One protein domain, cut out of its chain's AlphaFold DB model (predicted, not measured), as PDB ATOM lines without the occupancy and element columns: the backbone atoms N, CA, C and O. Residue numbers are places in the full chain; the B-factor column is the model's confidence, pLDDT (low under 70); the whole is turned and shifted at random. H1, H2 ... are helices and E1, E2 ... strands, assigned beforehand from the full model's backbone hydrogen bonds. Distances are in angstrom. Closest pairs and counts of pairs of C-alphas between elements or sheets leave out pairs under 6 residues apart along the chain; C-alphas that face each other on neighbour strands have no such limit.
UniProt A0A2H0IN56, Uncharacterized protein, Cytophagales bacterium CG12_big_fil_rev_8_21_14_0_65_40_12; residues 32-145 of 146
ATOM      1  N   SER A  32     -38.576 -57.350 -18.922       57.56
ATOM      2  CA  SER A  32     -37.417 -58.014 -19.525       57.56
ATOM      3  C   SER A  32     -37.120 -57.574 -20.964       57.56
ATOM      4  O   SER A  32     -35.955 -57.330 -21.265       57.56
ATOM      5  N   ASN A  33     -38.123 -57.424 -21.847       58.28
ATOM      6  CA  ASN A  33     -37.849 -56.911 -23.201       58.28
ATOM      7  C   ASN A  33     -37.687 -55.384 -23.220       58.28
ATOM      8  O   ASN A  33     -36.929 -54.884 -24.040       58.28
ATOM      9  N   LEU A  34     -38.321 -54.644 -22.297       63.12
ATOM     10  CA  LEU A  34     -38.101 -53.200 -22.156       63.12
ATOM     11  C   LEU A  34     -36.630 -52.930 -21.802       63.12
ATOM     12  O   LEU A  34     -35.990 -52.071 -22.397       63.12
ATOM     13  N   VAL A  35     -36.068 -53.721 -20.884       61.94
ATOM     14  CA  VAL A  35     -34.670 -53.609 -20.443       61.94
ATOM     15  C   VAL A  35     -33.669 -53.898 -21.571       61.94
ATOM     16  O   VAL A  35     -32.574 -53.345 -21.542       61.94
ATOM     17  N   GLN A  36     -34.017 -54.693 -22.591       65.44
ATOM     18  CA  GLN A  36     -33.099 -54.961 -23.713       65.44
ATOM     19  C   GLN A  36     -32.858 -53.733 -24.604       65.44
ATOM     20  O   GLN A  36     -31.766 -53.587 -25.158       65.44
ATOM     21  N   GLU A  37     -33.845 -52.844 -24.724       85.31
ATOM     22  CA  GLU A  37     -33.730 -51.616 -25.524       85.31
ATOM     23  C   GLU A  37     -33.200 -50.428 -24.711       85.31
ATOM     24  O   GLU A  37     -32.665 -49.464 -25.264       85.31
ATOM     25  N   LEU A  38     -33.303 -50.506 -23.386       93.56
ATOM     26  CA  LEU A  38     -32.850 -49.467 -22.476       93.56
ATOM     27  C   LEU A  38     -31.326 -49.470 -22.291       93.56
ATOM     28  O   LEU A  38     -30.684 -50.507 -22.117       93.56
ATOM     29  N   LYS A  39     -30.727 -48.276 -22.273       95.81
ATOM     30  CA  LYS A  39     -29.297 -48.083 -22.003       95.81
ATOM     31  C   LYS A  39     -29.084 -47.490 -20.609       95.81
ATOM     32  O   LYS A  39     -29.670 -46.445 -20.322       95.81
ATOM     33  N   PRO A  40     -28.249 -48.107 -19.751       96.44
ATOM     34  CA  PRO A  40     -27.895 -47.526 -18.463       96.44
ATOM     35  C   PRO A  40     -27.003 -46.298 -18.673       96.44
ATOM     36  O   PRO A  40     -26.054 -46.345 -19.458       96.44
ATOM     37  N   ILE A  41     -27.284 -45.205 -17.965       97.12
ATOM     38  CA  ILE A  41     -26.515 -43.950 -18.088       97.12
ATOM     39  C   ILE A  41     -25.978 -43.422 -16.759       97.12
ATOM     40  O   ILE A  41     -25.054 -42.595 -16.751       97.12
ATOM     41  N   HIS A  42     -26.555 -43.850 -15.635       97.62
ATOM     42  CA  HIS A  42     -26.218 -43.331 -14.314       97.62
ATOM     43  C   HIS A  42     -26.734 -44.237 -13.183       97.62
ATOM     44  O   HIS A  42     -27.584 -45.096 -13.407       97.62
ATOM     45  N   GLN A  43     -26.219 -44.030 -11.972       98.06
ATOM     46  CA  GLN A  43     -26.689 -44.640 -10.732       98.06
ATOM     47  C   GLN A  43     -26.759 -43.547  -9.671       98.06
ATOM     48  O   GLN A  43     -25.731 -42.944  -9.361       98.06
ATOM     49  N   PHE A  44     -27.948 -43.339  -9.117       97.75
ATOM     50  CA  PHE A  44     -28.138 -42.492  -7.952       97.75
ATOM     51  C   PHE A  44     -27.565 -43.181  -6.722       97.75
ATOM     52  O   PHE A  44     -27.822 -44.366  -6.481       97.75
ATOM     53  N   LYS A  45     -26.823 -42.424  -5.924       96.75
ATOM     54  CA  LYS A  45     -26.240 -42.856  -4.663       96.75
ATOM     55  C   LYS A  45     -26.665 -41.925  -3.547       96.75
ATOM     56  O   LYS A  45     -26.670 -40.707  -3.709       96.75
ATOM     57  N   ASP A  46     -26.970 -42.508  -2.398       93.50
ATOM     58  CA  ASP A  46     -27.116 -41.732  -1.175       93.50
ATOM     59  C   ASP A  46     -25.777 -41.048  -0.858       93.50
ATOM     60  O   ASP A  46     -24.720 -41.681  -0.860       93.50
ATOM     61  N   ASP A  47     -25.779 -39.739  -0.628       88.62
ATOM     62  CA  ASP A  47     -24.542 -38.981  -0.437       88.62
ATOM     63  C   ASP A  47     -23.808 -39.337   0.864       88.62
ATOM     64  O   ASP A  47     -22.582 -39.185   0.910       88.62
ATOM     65  N   LYS A  48     -24.526 -39.836   1.881       89.44
ATOM     66  CA  LYS A  48     -23.987 -40.223   3.187       89.44
ATOM     67  C   LYS A  48     -23.507 -41.664   3.177       89.44
ATOM     68  O   LYS A  48     -22.377 -41.917   3.592       89.44
ATOM     69  N   THR A  49     -24.347 -42.602   2.740       94.06
ATOM     70  CA  THR A  49     -24.011 -44.038   2.786       94.06
ATOM     71  C   THR A  49     -23.244 -44.502   1.555       94.06
ATOM     72  O   THR A  49     -22.551 -45.515   1.615       94.06
ATOM     73  N   LYS A  50     -23.327 -43.753   0.447       93.62
ATOM     74  CA  LYS A  50     -22.811 -44.119  -0.883       93.62
ATOM     75  C   LYS A  50     -23.449 -45.375  -1.482       93.62
ATOM     76  O   LYS A  50     -22.982 -45.858  -2.516       93.62
ATOM     77  N   GLU A  51     -24.526 -45.870  -0.879       96.06
ATOM     78  CA  GLU A  51     -25.317 -46.980  -1.404       96.06
ATOM     79  C   GLU A  51     -26.102 -46.541  -2.639       96.06
ATOM     80  O   GLU A  51     -26.547 -45.396  -2.733       96.06
ATOM     81  N   VAL A  52     -26.273 -47.457  -3.594       97.19
ATOM     82  CA  VAL A  52     -27.076 -47.213  -4.796       97.19
ATOM     83  C   VAL A  52     -28.552 -47.237  -4.416       97.19
ATOM     84  O   VAL A  52     -29.041 -48.234  -3.893       97.19
ATOM     85  N   VAL A  53     -29.258 -46.148  -4.709       97.06
ATOM     86  CA  VAL A  53     -30.694 -45.983  -4.420       97.06
ATOM     87  C   VAL A  53     -31.559 -46.034  -5.679       97.06
ATOM     88  O   VAL A  53     -32.776 -46.158  -5.589       97.06
ATOM     89  N   GLY A  54     -30.947 -45.975  -6.864       97.19
ATOM     90  CA  GLY A  54     -31.655 -46.165  -8.124       97.19
ATOM     91  C   GLY A  54     -30.728 -46.187  -9.332       97.19
ATOM     92  O   GLY A  54     -29.733 -45.466  -9.391       97.19
ATOM     93  N   GLU A  55     -31.064 -47.002 -10.320       97.88
ATOM     94  CA  GLU A  55     -30.325 -47.127 -11.573       97.88
ATOM     95  C   GLU A  55     -31.078 -46.419 -12.697       97.88
ATOM     96  O   GLU A  55     -32.283 -46.603 -12.868       97.88
ATOM     97  N   VAL A  56     -30.375 -45.583 -13.458       97.94
ATOM     98  CA  VAL A  56     -30.980 -44.734 -14.485       97.94
ATOM     99  C   VAL A  56     -30.767 -45.332 -15.859       97.94
ATOM    100  O   VAL A  56     -29.632 -45.517 -16.309       97.94
ATOM    101  N   TYR A  57     -31.876 -45.518 -16.557       97.69
ATOM    102  CA  TYR A  57     -31.933 -46.045 -17.905       97.69
ATOM    103  C   TYR A  57     -32.645 -45.075 -18.835       97.69
ATOM    104  O   TYR A  57     -33.585 -44.391 -18.431       97.69
ATOM    105  N   VAL A  58     -32.240 -45.047 -20.100       97.62
ATOM    106  CA  VAL A  58     -32.901 -44.240 -21.131       97.62
ATOM    107  C   VAL A  58     -33.134 -45.033 -22.405       97.62
ATOM    108  O   VAL A  58     -32.391 -45.964 -22.716       97.62
ATOM    109  N   ASN A  59     -34.154 -44.625 -23.158       96.38
ATOM    110  CA  ASN A  59     -34.381 -45.089 -24.523       96.38
ATOM    111  C   ASN A  59     -33.927 -44.006 -25.515       96.38
ATOM    112  O   ASN A  59     -34.614 -42.993 -25.692       96.38
ATOM    113  N   TYR A  60     -32.752 -44.193 -26.116       95.19
ATOM    114  CA  TYR A  60     -32.167 -43.246 -27.065       95.19
ATOM    115  C   TYR A  60     -32.942 -43.215 -28.389       95.19
ATOM    116  O   TYR A  60     -33.247 -44.252 -28.968       95.19
ATOM    117  N   THR A  61     -33.221 -42.015 -28.898       93.25
ATOM    118  CA  THR A  61     -33.751 -41.812 -30.258       93.25
ATOM    119  C   THR A  61     -32.638 -41.566 -31.272       93.25
ATOM    120  O   THR A  61     -32.833 -41.777 -32.467       93.25
ATOM    121  N   ASN A  62     -31.474 -41.112 -30.803       93.06
ATOM    122  CA  ASN A  62     -30.225 -40.972 -31.549       93.06
ATOM    123  C   ASN A  62     -29.040 -40.930 -30.561       93.06
ATOM    124  O   ASN A  62     -29.231 -41.111 -29.362       93.06
ATOM    125  N   ASP A  63     -27.831 -40.634 -31.041       92.44
ATOM    126  CA  ASP A  63     -26.599 -40.625 -30.233       92.44
ATOM    127  C   ASP A  63     -26.596 -39.626 -29.060       92.44
ATOM    128  O   ASP A  63     -25.756 -39.715 -28.165       92.44
ATOM    129  N   THR A  64     -27.505 -38.648 -29.056       92.56
ATOM    130  CA  THR A  64     -27.518 -37.553 -28.070       92.56
ATOM    131  C   THR A  64     -28.831 -37.402 -27.315       92.56
ATOM    132  O   THR A  64     -28.814 -36.981 -26.156       92.56
ATOM    133  N   LEU A  65     -29.958 -37.728 -27.949       94.88
ATOM    134  CA  LEU A  65     -31.293 -37.516 -27.405       94.88
ATOM    135  C   LEU A  65     -31.964 -38.834 -27.040       94.88
ATOM    136  O   LEU A  65     -31.802 -39.845 -27.724       94.88
ATOM    137  N   PHE A  66     -32.780 -38.795 -25.993       96.69
ATOM    138  CA  PHE A  66     -33.615 -39.913 -25.566       96.69
ATOM    139  C   PHE A  66     -35.087 -39.515 -25.463       96.69
ATOM    140  O   PHE A  66     -35.426 -38.368 -25.182       96.69
ATOM    141  N   SER A  67     -35.983 -40.471 -25.706       95.88
ATOM    142  CA  SER A  67     -37.440 -40.269 -25.656       95.88
ATOM    143  C   SER A  67     -38.013 -40.457 -24.253       95.88
ATOM    144  O   SER A  67     -39.050 -39.887 -23.912       95.88
ATOM    145  N   SER A  68     -37.353 -41.286 -23.449       96.88
ATOM    146  CA  SER A  68     -37.807 -41.661 -22.116       96.88
ATOM    147  C   SER A  68     -36.641 -41.994 -21.198       96.88
ATOM    148  O   SER A  68     -35.573 -42.415 -21.652       96.88
ATOM    149  N   LEU A  69     -36.877 -41.787 -19.906       97.88
ATOM    150  CA  LEU A  69     -35.966 -42.100 -18.815       97.88
ATOM    151  C   LEU A  69     -36.717 -42.881 -17.742       97.88
ATOM    152  O   LEU A  69     -37.861 -42.557 -17.424       97.88
ATOM    153  N   TYR A  70     -36.053 -43.871 -17.165       97.31
ATOM    154  CA  TYR A  70     -36.565 -44.709 -16.090       97.31
ATOM    155  C   TYR A  70     -35.531 -44.760 -14.973       97.31
ATOM    156  O   TYR A  70     -34.342 -44.930 -15.243       97.31
ATOM    157  N   ILE A  71     -35.987 -44.625 -13.732       97.44
ATOM    158  CA  ILE A  71     -35.186 -44.944 -12.552       97.44
ATOM    159  C   ILE A  71     -35.742 -46.240 -11.984       97.44
ATOM    160  O   ILE A  71     -36.935 -46.312 -11.667       97.44
ATOM    161  N   LEU A  72     -34.888 -47.257 -11.907       95.81
ATOM    162  CA  LEU A  72     -35.231 -48.571 -11.389       95.81
ATOM    163  C   LEU A  72     -34.632 -48.778 -10.000       95.81
ATOM    164  O   LEU A  72     -33.480 -48.417  -9.759       95.81
ATOM    165  N   GLN A  73     -35.393 -49.407  -9.112       94.56
ATOM    166  CA  GLN A  73     -34.936 -49.896  -7.816       94.56
ATOM    167  C   GLN A  73     -35.403 -51.344  -7.682       94.56
ATOM    168  O   GLN A  73     -36.586 -51.613  -7.842       94.56
ATOM    169  N   GLU A  74     -34.481 -52.283  -7.450       90.69
ATOM    170  CA  GLU A  74     -34.807 -53.719  -7.346       90.69
ATOM    171  C   GLU A  74     -35.641 -54.259  -8.530       90.69
ATOM    172  O   GLU A  74     -36.465 -55.148  -8.365       90.69
ATOM    173  N   GLN A  75     -35.383 -53.755  -9.747       87.00
ATOM    174  CA  GLN A  75     -36.110 -54.061 -10.999       87.00
ATOM    175  C   GLN A  75     -37.485 -53.382 -11.155       87.00
ATOM    176  O   GLN A  75     -38.052 -53.431 -12.250       87.00
ATOM    177  N   ASP A  76     -37.979 -52.676 -10.140       91.12
ATOM    178  CA  ASP A  76     -39.213 -51.894 -10.220       91.12
ATOM    179  C   ASP A  76     -38.946 -50.463 -10.699       91.12
ATOM    180  O   ASP A  76     -37.978 -49.817 -10.302       91.12
ATOM    181  N   THR A  77     -39.829 -49.928 -11.547       94.12
ATOM    182  CA  THR A  77     -39.752 -48.521 -11.972       94.12
ATOM    183  C   THR A  77     -40.281 -47.610 -10.874       94.12
ATOM    184  O   THR A  77     -41.487 -47.540 -10.668       94.12
ATOM    185  N   VAL A  78     -39.398 -46.855 -10.224       96.00
ATOM    186  CA  VAL A  78     -39.761 -45.915  -9.148       96.00
ATOM    187  C   VAL A  78     -39.977 -44.485  -9.645       96.00
ATOM    188  O   VAL A  78     -40.668 -43.690  -9.001       96.00
ATOM    189  N   TYR A  79     -39.427 -44.158 -10.814       97.31
ATOM    190  CA  TYR A  79     -39.585 -42.857 -11.452       97.31
ATOM    191  C   TYR A  79     -39.505 -42.973 -12.974       97.31
ATOM    192  O   TYR A  79     -38.748 -43.792 -13.503       97.31
ATOM    193  N   ARG A  80     -40.258 -42.137 -13.692       96.94
ATOM    194  CA  ARG A  80     -40.285 -42.129 -15.159       96.94
ATOM    195  C   ARG A  80     -40.395 -40.720 -15.727       96.94
ATOM    196  O   ARG A  80     -41.206 -39.913 -15.278       96.94
ATOM    197  N   VAL A  81     -39.669 -40.482 -16.812       97.62
ATOM    198  CA  VAL A  81     -39.859 -39.345 -17.717       97.62
ATOM    199  C   VAL A  81     -40.276 -39.867 -19.087       97.62
ATOM    200  O   VAL A  81     -39.673 -40.803 -19.615       97.62
ATOM    201  N   SER A  82     -41.302 -39.263 -19.675       96.44
ATOM    202  CA  SER A  82     -41.750 -39.537 -21.046       96.44
ATOM    203  C   SER A  82     -42.165 -38.239 -21.735       96.44
ATOM    204  O   SER A  82     -42.198 -37.187 -21.103       96.44
ATOM    205  N   GLN A  83     -42.529 -38.290 -23.015       94.88
ATOM    206  CA  GLN A  83     -43.040 -37.130 -23.765       94.88
ATOM    207  C   GLN A  83     -44.233 -36.407 -23.102       94.88
ATOM    208  O   GLN A  83     -44.485 -35.239 -23.389       94.88
ATOM    209  N   ASP A  84     -44.967 -37.087 -22.216       94.88
ATOM    210  CA  ASP A  84     -46.152 -36.538 -21.556       94.88
ATOM    211  C   ASP A  84     -45.823 -35.844 -20.224       94.88
ATOM    212  O   ASP A  84     -46.676 -35.136 -19.669       94.88
ATOM    213  N   GLY A  85     -44.614 -36.038 -19.684       95.56
ATOM    214  CA  GLY A  85     -44.178 -35.412 -18.442       95.56
ATOM    215  C   GLY A  85     -43.283 -36.267 -17.544       95.56
ATOM    216  O   GLY A  85     -42.624 -37.209 -17.983       95.56
ATOM    217  N   PHE A  86     -43.302 -35.911 -16.262       97.31
ATOM    218  CA  PHE A  86     -42.523 -36.518 -15.185       97.31
ATOM    219  C   PHE A  86     -43.455 -37.203 -14.191       97.31
ATOM    220  O   PHE A  86     -44.492 -36.639 -13.818       97.31
ATOM    221  N   PHE A  87     -43.099 -38.413 -13.776       96.94
ATOM    222  CA  PHE A  87     -43.970 -39.302 -13.016       96.94
ATOM    223  C   PHE A  87     -43.192 -39.994 -11.898       96.94
ATOM    224  O   PHE A  87     -42.184 -40.653 -12.157       96.94
ATOM    225  N   THR A  88     -43.716 -39.921 -10.677       95.38
ATOM    226  CA  THR A  88     -43.400 -40.897  -9.626       95.38
ATOM    227  C   THR A  88     -44.363 -42.081  -9.737       95.38
ATOM    228  O   THR A  88     -45.297 -42.054 -10.545       95.38
ATOM    229  N   LEU A  89     -44.193 -43.100  -8.890       89.50
ATOM    230  CA  LEU A  89     -45.117 -44.241  -8.792       89.50
ATOM    231  C   LEU A  89     -46.599 -43.839  -8.693       89.50
ATOM    232  O   LEU A  89     -47.459 -44.494  -9.273       89.50
ATOM    233  N   ASN A  90     -46.896 -42.756  -7.968       87.50
ATOM    234  CA  ASN A  90     -48.264 -42.442  -7.545       87.50
ATOM    235  C   ASN A  90     -48.834 -41.163  -8.166       87.50
ATOM    236  O   ASN A  90     -50.026 -40.893  -8.022       87.50
ATOM    237  N   LYS A  91     -48.006 -40.333  -8.809       93.31
ATOM    238  CA  LYS A  91     -48.448 -39.030  -9.315       93.31
ATOM    239  C   LYS A  91     -47.651 -38.575 -10.527       93.31
ATOM    240  O   LYS A  91     -46.466 -38.858 -10.683       93.31
ATOM    241  N   LYS A  92     -48.319 -37.770 -11.349       94.88
ATOM    242  CA  LYS A  92     -47.673 -36.929 -12.351       94.88
ATOM    243  C   LYS A  92     -47.180 -35.657 -11.669       94.88
ATOM    244  O   LYS A  92     -47.983 -34.909 -11.116       94.88
ATOM    245  N   GLU A  93     -45.879 -35.411 -11.706       95.06
ATOM    246  CA  GLU A  93     -45.273 -34.244 -11.062       95.06
ATOM    247  C   GLU A  93     -45.238 -33.035 -11.979       95.06
ATOM    248  O   GLU A  93     -45.496 -31.923 -11.536       95.06
ATOM    249  N   LEU A  94     -44.954 -33.230 -13.262       93.88
ATOM    250  CA  LEU A  94     -44.898 -32.146 -14.233       93.88
ATOM    251  C   LEU A  94     -45.497 -32.617 -15.549       93.88
ATOM    252  O   LEU A  94     -45.183 -33.703 -16.031       93.88
ATOM    253  N   SER A  95     -46.384 -31.806 -16.119       94.31
ATOM    254  CA  SER A  95     -46.914 -32.038 -17.460       94.31
ATOM    255  C   SER A  95     -46.036 -31.354 -18.487       94.31
ATOM    256  O   SER A  95     -45.721 -30.176 -18.345       94.31
ATOM    257  N   ILE A  96     -45.703 -32.086 -19.543       91.19
ATOM    258  CA  ILE A  96     -45.079 -31.519 -20.729       91.19
ATOM    259  C   ILE A  96     -46.140 -31.427 -21.816       91.19
ATOM    260  O   ILE A  96     -46.915 -32.360 -22.029       91.19
ATOM    261  N   ASN A  97     -46.189 -30.281 -22.501       87.38
ATOM    262  CA  ASN A  97     -46.916 -30.217 -23.757       87.38
ATOM    263  C   ASN A  97     -46.118 -31.002 -24.805       87.38
ATOM    264  O   ASN A  97     -45.054 -30.541 -25.223       87.38
ATOM    265  N   LYS A  98     -46.658 -32.161 -25.194       87.06
ATOM    266  CA  LYS A  98     -46.102 -33.070 -26.200       87.06
ATOM    267  C   LYS A  98     -46.026 -32.469 -27.604       87.06
ATOM    268  O   LYS A  98     -45.337 -33.025 -28.457       87.06
ATOM    269  N   ASP A  99     -46.722 -31.361 -27.860       89.19
ATOM    270  CA  ASP A  99     -46.618 -30.660 -29.132       89.19
ATOM    271  C   ASP A  99     -45.155 -30.302 -29.384       89.19
ATOM    272  O   ASP A  99     -44.507 -29.631 -28.571       89.19
ATOM    273  N   LYS A 100     -44.654 -30.773 -30.530       87.44
ATOM    274  CA  LYS A 100     -43.274 -30.582 -30.991       87.44
ATOM    275  C   LYS A 100     -42.207 -31.241 -30.113       87.44
ATOM    276  O   LYS A 100     -41.039 -30.874 -30.219       87.44
ATOM    277  N   PHE A 101     -42.575 -32.215 -29.277       92.31
ATOM    278  CA  PHE A 101     -41.613 -33.022 -28.529       92.31
ATOM    279  C   PHE A 101     -40.624 -33.697 -29.484       92.31
ATOM    280  O   PHE A 101     -41.030 -34.413 -30.400       92.31
ATOM    281  N   PHE A 102     -39.330 -33.475 -29.261       93.06
ATOM    282  CA  PHE A 102     -38.272 -34.097 -30.054       93.06
ATOM    283  C   PHE A 102     -37.438 -35.081 -29.230       93.06
ATOM    284  O   PHE A 102     -37.059 -36.146 -29.716       93.06
ATOM    285  N   GLY A 103     -37.176 -34.750 -27.968       95.12
ATOM    286  CA  GLY A 103     -36.451 -35.618 -27.052       95.12
ATOM    287  C   GLY A 103     -35.954 -34.868 -25.828       95.12
ATOM    288  O   GLY A 103     -36.160 -33.665 -25.677       95.12
ATOM    289  N   TYR A 104     -35.254 -35.590 -24.971       96.12
ATOM    290  CA  TYR A 104     -34.528 -35.054 -23.834       96.12
ATOM    291  C   TYR A 104     -33.031 -35.200 -24.058       96.12
ATOM    292  O   TYR A 104     -32.579 -36.148 -24.704       96.12
ATOM    293  N   LYS A 105     -32.260 -34.285 -23.478       95.50
ATOM    294  CA  LYS A 105     -30.801 -34.348 -23.445       95.50
ATOM    295  C   LYS A 105     -30.321 -34.333 -22.004       95.50
ATOM    296  O   LYS A 105     -30.785 -33.516 -21.214       95.50
ATOM    297  N   LEU A 106     -29.360 -35.195 -21.683       96.94
ATOM    298  CA  LEU A 106     -28.665 -35.152 -20.401       96.94
ATOM    299  C   LEU A 106     -27.721 -33.943 -20.390       96.94
ATOM    300  O   LEU A 106     -26.861 -33.827 -21.265       96.94
ATOM    301  N   ILE A 107     -27.891 -33.051 -19.418       96.19
ATOM    302  CA  ILE A 107     -27.087 -31.833 -19.261       96.19
ATOM    303  C   ILE A 107     -25.954 -32.069 -18.267       96.19
ATOM    304  O   ILE A 107     -24.791 -31.808 -18.572       96.19
ATOM    305  N   SER A 108     -26.281 -32.603 -17.093       96.75
ATOM    306  CA  SER A 108     -25.327 -32.901 -16.026       96.75
ATOM    307  C   SER A 108     -25.849 -34.028 -15.130       96.75
ATOM    308  O   SER A 108     -27.005 -34.441 -15.230       96.75
ATOM    309  N   LYS A 109     -24.970 -34.571 -14.285       97.00
ATOM    310  CA  LYS A 109     -25.298 -35.576 -13.269       97.00
ATOM    311  C   LYS A 109     -24.325 -35.481 -12.098       97.00
ATOM    312  O   LYS A 109     -23.140 -35.220 -12.319       97.00
ATOM    313  N   GLY A 110     -24.825 -35.703 -10.889       95.44
ATOM    314  CA  GLY A 110     -24.052 -35.864  -9.657       95.44
ATOM    315  C   GLY A 110     -24.325 -37.222  -9.022       95.44
ATOM    316  O   GLY A 110     -24.907 -38.079  -9.667       95.44
ATOM    317  N   ASP A 111     -23.911 -37.429  -7.772       95.38
ATOM    318  CA  ASP A 111     -24.221 -38.679  -7.061       95.38
ATOM    319  C   ASP A 111     -25.734 -38.826  -6.819       95.38
ATOM    320  O   ASP A 111     -26.261 -39.925  -6.933       95.38
ATOM    321  N   ASP A 112     -26.441 -37.737  -6.511       95.06
ATOM    322  CA  ASP A 112     -27.841 -37.750  -6.074       95.06
ATOM    323  C   ASP A 112     -28.796 -36.946  -6.976       95.06
ATOM    324  O   ASP A 112     -29.958 -36.741  -6.612       95.06
ATOM    325  N   TYR A 113     -28.339 -36.533  -8.165       96.12
ATOM    326  CA  TYR A 113     -29.156 -35.806  -9.142       96.12
ATOM    327  C   TYR A 113     -28.776 -36.088 -10.603       96.12
ATOM    328  O   TYR A 113     -27.623 -36.380 -10.934       96.12
ATOM    329  N   ILE A 114     -29.742 -35.891 -11.502       97.69
ATOM    330  CA  ILE A 114     -29.528 -35.738 -12.946       97.69
ATOM    331  C   ILE A 114     -30.274 -34.506 -13.449       97.69
ATOM    332  O   ILE A 114     -31.402 -34.253 -13.033       97.69
ATOM    333  N   SER A 115     -29.666 -33.771 -14.374       97.44
ATOM    334  CA  SER A 115     -30.281 -32.617 -15.027       97.44
ATOM    335  C   SER A 115     -30.549 -32.930 -16.489       97.44
ATOM    336  O   SER A 115     -29.647 -33.380 -17.211       97.44
ATOM    337  N   ILE A 116     -31.782 -32.711 -16.942       96.75
ATOM    338  CA  ILE A 116     -32.189 -32.981 -18.323       96.75
ATOM    339  C   ILE A 116     -32.876 -31.765 -18.935       96.75
ATOM    340  O   ILE A 116     -33.659 -31.094 -18.275       96.75
ATOM    341  N   ALA A 117     -32.628 -31.497 -20.213       94.69
ATOM    342  CA  ALA A 117     -33.325 -30.446 -20.950       94.69
ATOM    343  C   ALA A 117     -34.283 -31.054 -21.975       94.69
ATOM    344  O   ALA A 117     -33.929 -32.016 -22.667       94.69
ATOM    345  N   LEU A 118     -35.482 -30.482 -22.089       94.06
ATOM    346  CA  LEU A 118     -36.443 -30.834 -23.128       94.06
ATOM    347  C   LEU A 118     -36.084 -30.097 -24.421       94.06
ATOM    348  O   LEU A 118     -35.951 -28.875 -24.430       94.06
ATOM    349  N   TYR A 119     -35.986 -30.850 -25.512       93.25
ATOM    350  CA  TYR A 119     -35.816 -30.331 -26.860       93.25
ATOM    351  C   TYR A 119     -37.151 -30.377 -27.602       93.25
ATOM    352  O   TYR A 119     -37.781 -31.436 -27.730       93.25
ATOM    353  N   ARG A 120     -37.558 -29.218 -28.117       89.81
ATOM    354  CA  ARG A 120     -38.695 -29.036 -29.018       89.81
ATOM    355  C   ARG A 120     -38.188 -28.591 -30.391       89.81
ATOM    356  O   ARG A 120     -37.166 -27.916 -30.483       89.81
ATOM    357  N   ASP A 121     -38.891 -28.986 -31.452       81.81
ATOM    358  CA  ASP A 121     -38.571 -28.636 -32.849       81.81
ATOM    359  C   ASP A 121     -37.093 -28.875 -33.230       81.81
ATOM    360  O   ASP A 121     -36.280 -27.953 -33.232       81.81
ATOM    361  N   SER A 122     -36.779 -30.131 -33.566       67.38
ATOM    362  CA  SER A 122     -35.544 -30.711 -34.137       67.38
ATOM    363  C   SER A 122     -34.155 -30.245 -33.667       67.38
ATOM    364  O   SER A 122     -33.314 -31.121 -33.543       67.38
ATOM    365  N   ILE A 123     -33.852 -28.973 -33.385       59.94
ATOM    366  CA  ILE A 123     -32.587 -28.527 -32.762       59.94
ATOM    367  C   ILE A 123     -32.723 -27.206 -31.940       59.94
ATOM    368  O   ILE A 123     -31.798 -26.875 -31.202       59.94
ATOM    369  N   ARG A 124     -33.804 -26.407 -32.031       61.41
ATOM    370  CA  ARG A 124     -33.718 -24.965 -31.653       61.41
ATOM    371  C   ARG A 124     -34.390 -24.510 -30.361       61.41
ATOM    372  O   ARG A 124     -34.005 -23.451 -29.874       61.41
ATOM    373  N   ASP A 125     -35.353 -25.244 -29.824       73.31
ATOM    374  CA  ASP A 125     -36.101 -24.791 -28.650       73.31
ATOM    375  C   ASP A 125     -35.787 -25.699 -27.456       73.31
ATOM    376  O   ASP A 125     -36.288 -26.819 -27.344       73.31
ATOM    377  N   VAL A 126     -34.850 -25.238 -26.626       80.44
ATOM    378  CA  VAL A 126     -34.386 -25.934 -25.425       80.44
ATOM    379  C   VAL A 126     -35.007 -25.238 -24.228       80.44
ATOM    380  O   VAL A 126     -34.797 -24.041 -24.037       80.44
ATOM    381  N   THR A 127     -35.771 -25.977 -23.428       83.50
ATOM    382  CA  THR A 127     -36.294 -25.436 -22.170       83.50
ATOM    383  C   THR A 127     -35.189 -25.320 -21.130       83.50
ATOM    384  O   THR A 127     -34.151 -25.979 -21.240       83.50
ATOM    385  N   ASP A 128     -35.460 -24.577 -20.059       89.62
ATOM    386  CA  ASP A 128     -34.640 -24.658 -18.856       89.62
ATOM    387  C   ASP A 128     -34.497 -26.128 -18.407       89.62
ATOM    388  O   ASP A 128     -35.459 -26.907 -18.535       89.62
ATOM    389  N   PRO A 129     -33.301 -26.541 -17.945       93.88
ATOM    390  CA  PRO A 129     -33.093 -27.887 -17.440       93.88
ATOM    391  C   PRO A 129     -33.994 -28.192 -16.240       93.88
ATOM    392  O   PRO A 129     -34.283 -27.327 -15.416       93.88
ATOM    393  N   VAL A 130     -34.413 -29.448 -16.141       95.44
ATOM    394  CA  VAL A 130     -35.157 -29.991 -15.007       95.44
ATOM    395  C   VAL A 130     -34.256 -30.967 -14.270       95.44
ATOM    396  O   VAL A 130     -33.760 -31.932 -14.862       95.44
ATOM    397  N   ASP A 131     -34.096 -30.731 -12.973       97.06
ATOM    398  CA  ASP A 131     -33.309 -31.584 -12.095       97.06
ATOM    399  C   ASP A 131     -34.203 -32.637 -11.439       97.06
ATOM    400  O   ASP A 131     -35.202 -32.318 -10.790       97.06
ATOM    401  N   ILE A 132     -33.830 -33.902 -11.612       97.31
ATOM    402  CA  ILE A 132     -34.417 -35.052 -10.924       97.31
ATOM    403  C   ILE A 132     -33.441 -35.454  -9.825       97.31
ATOM    404  O   ILE A 132     -32.263 -35.675 -10.104       97.31
ATOM    405  N   TRP A 133     -33.925 -35.571  -8.594       96.12
ATOM    406  CA  TRP A 133     -33.092 -35.786  -7.413       96.12
ATOM    407  C   TRP A 133     -33.674 -36.853  -6.488       96.12
ATOM    408  O   TRP A 133     -34.865 -37.173  -6.545       96.12
ATOM    409  N   TRP A 134     -32.812 -37.410  -5.641       95.44
ATOM    410  CA  TRP A 134     -33.186 -38.328  -4.569       95.44
ATOM    411  C   TRP A 134     -33.462 -37.567  -3.262       95.44
ATOM    412  O   TRP A 134     -32.544 -37.007  -2.658       95.44
ATOM    413  N   CYS A 135     -34.716 -37.571  -2.797       92.12
ATOM    414  CA  CYS A 135     -35.089 -37.044  -1.485       92.12
ATOM    415  C   CYS A 135     -34.858 -38.109  -0.410       92.12
ATOM    416  O   CYS A 135     -35.560 -39.119  -0.345       92.12
ATOM    417  N   LYS A 136     -33.870 -37.868   0.453       90.06
ATOM    418  CA  LYS A 136     -33.380 -38.834   1.450       90.06
ATOM    419  C   LYS A 136     -34.358 -39.011   2.604       90.06
ATOM    420  O   LYS A 136     -34.529 -40.119   3.110       90.06
ATOM    421  N   GLU A 137     -35.001 -37.924   3.010       91.19
ATOM    422  CA  GLU A 137     -35.955 -37.882   4.114       91.19
ATOM    423  C   GLU A 137     -37.210 -38.690   3.782       91.19
ATOM    424  O   GLU A 137     -37.666 -39.500   4.588       91.19
ATOM    425  N   GLU A 138     -37.736 -38.500   2.573       91.69
ATOM    426  CA  GLU A 138     -38.953 -39.165   2.103       91.69
ATOM    427  C   GLU A 138     -38.669 -40.503   1.406       91.69
ATOM    428  O   GLU A 138     -39.587 -41.297   1.212       91.69
ATOM    429  N   LYS A 139     -37.401 -40.775   1.066       92.06
ATOM    430  CA  LYS A 139     -36.957 -41.929   0.272       92.06
ATOM    431  C   LYS A 139     -37.696 -42.038  -1.064       92.06
ATOM    432  O   LYS A 139     -38.169 -43.110  -1.443       92.06
ATOM    433  N   VAL A 140     -37.804 -40.917  -1.772       94.12
ATOM    434  CA  VAL A 140     -38.468 -40.837  -3.081       94.12
ATOM    435  C   VAL A 140     -37.656 -40.002  -4.061       94.12
ATOM    436  O   VAL A 140     -36.936 -39.084  -3.676       94.12
ATOM    437  N   PHE A 141     -37.808 -40.298  -5.350       95.94
ATOM    438  CA  PHE A 141     -37.335 -39.424  -6.420       95.94
ATOM    439  C   PHE A 141     -38.355 -38.326  -6.708       95.94
ATOM    440  O   PHE A 141     -39.564 -38.570  -6.642       95.94
ATOM    441  N   GLY A 142     -37.873 -37.145  -7.085       95.25
ATOM    442  CA  GLY A 142     -38.735 -36.051  -7.514       95.25
ATOM    443  C   GLY A 142     -38.019 -35.019  -8.373       95.25
ATOM    444  O   GLY A 142     -36.807 -35.093  -8.576       95.25
ATOM    445  N   ILE A 143     -38.777 -34.044  -8.872       95.19
ATOM    446  CA  ILE A 143     -38.219 -32.839  -9.502       95.19
ATOM    447  C   ILE A 143     -37.934 -31.746  -8.472       95.19
ATOM    448  O   ILE A 143     -38.721 -31.529  -7.547       95.19
ATOM    449  N   LEU A 144     -36.837 -31.012  -8.649       85.88
ATOM    450  CA  LEU A 144     -36.602 -29.773  -7.912       85.88
ATOM    451  C   LEU A 144     -37.356 -28.638  -8.622       85.88
ATOM    452  O   LEU A 144     -37.179 -28.422  -9.819       85.88
ATOM    453  N   ARG A 145     -38.243 -27.940  -7.906       66.19
ATOM    454  CA  ARG A 145     -38.923 -26.741  -8.417       66.19
ATOM    455  C   ARG A 145     -38.315 -25.517  -7.743       66.19
ATOM    456  O   ARG A 145     -38.368 -25.433  -6.518       66.19
TER     457      ARG A 145
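AT A GLANCE: This is residues 32 to 145 of the 146 residues of an uncharacterized protein of Cytophagales bacterium CG12_big_fil_rev_8_21_14_0_65_40_12 (UniProt A0A2H0IN56). Two curved antiparallel sheets lie face to face as a sandwich, a larger one of E1 to E6 and a smaller one of E7 to E10, their strands running at 19 degrees to each other and their best planes 34 degrees apart. The short helix H1 only grazes the larger sheet near E2 and is not on the smaller one. The printed part has 114 residues, with one named helix followed by ten named strands, and its class is mostly strand. Each sheet is a meander, each strand the antiparallel neighbour of the one before, in the orders E1 E2 E3 E4 E5 E6 and E7 E8 E9 E10. The whole is compact, with a radius of gyration of the C-alphas of 13.6 A and spans of 41 by 33 by 26 A.

IN THESE COORDINATES: The larger sheet holds E1, residues 39 to 45, 18.4 A long; E2, residues 52 to 60, 23.2 A; E3, residues 66 to 73, 20.4 A; E4, residues 76 to 82, 16.6 A; E5, residues 85 to 88; and E6, residues 92 to 95. The smaller holds E7, residues 101 to 109, 22.5 A; E8, residues 113 to 120, 23.1 A; E9, residues 130 to 135, 15.3 A; and E10, residues 140 to 143. H1 is residues 32 to 37. C-alpha 32 is at (-37.417, -58.014, -19.525), C-alpha 39 at (-29.297, -48.083, -22.003) and C-alpha 143 at (-38.219, -32.839, -9.502).

HOW THE PARTS SIT: The larger sheet is strongly twisted, with edge strands E1 and E6. In its hairpin E2 and E3, N 57 and O 70 are 2.9 A apart; in the hairpin E3 and E4, N 71 and O 79 are 2.9 A apart. Between E5 and E6, N 93 and O 86 are 2.8 A apart. Across the sandwich, the closest C-alphas of E3 and E7 are those of Ser 67 and Gly 103, 5.0 A; those of E4 and E10 are Tyr 79 and Phe 141, 6.5 A. The smaller sheet is only just strongly twisted, its C-alphas up to 4.4 A off its best plane. In its hairpin E7 and E8, N 105 and O 117 are 2.9 A apart; between E9 and E10, N 135 and O 140 are 2.8 A apart. The closest C-alphas of H1 and E2 are Glu 37 and Asn 59, 6.6 A. In H1, 0 of 2 O i to N i+4 pairs and 2 of 3 O i to N i+3 pairs are within hydrogen-bond range.

THE WHOLE: The two C-alphas farthest apart, those of Thr 49 and Asp 121, are 41.5 A apart. The printed part has no cut, and no link is long; the tight link E6 to E7 leads from one sheet to the other. The mean pLDDT of the printed part is 91.3, with residues 32 to 36, 122 to 124 and 145 under 70.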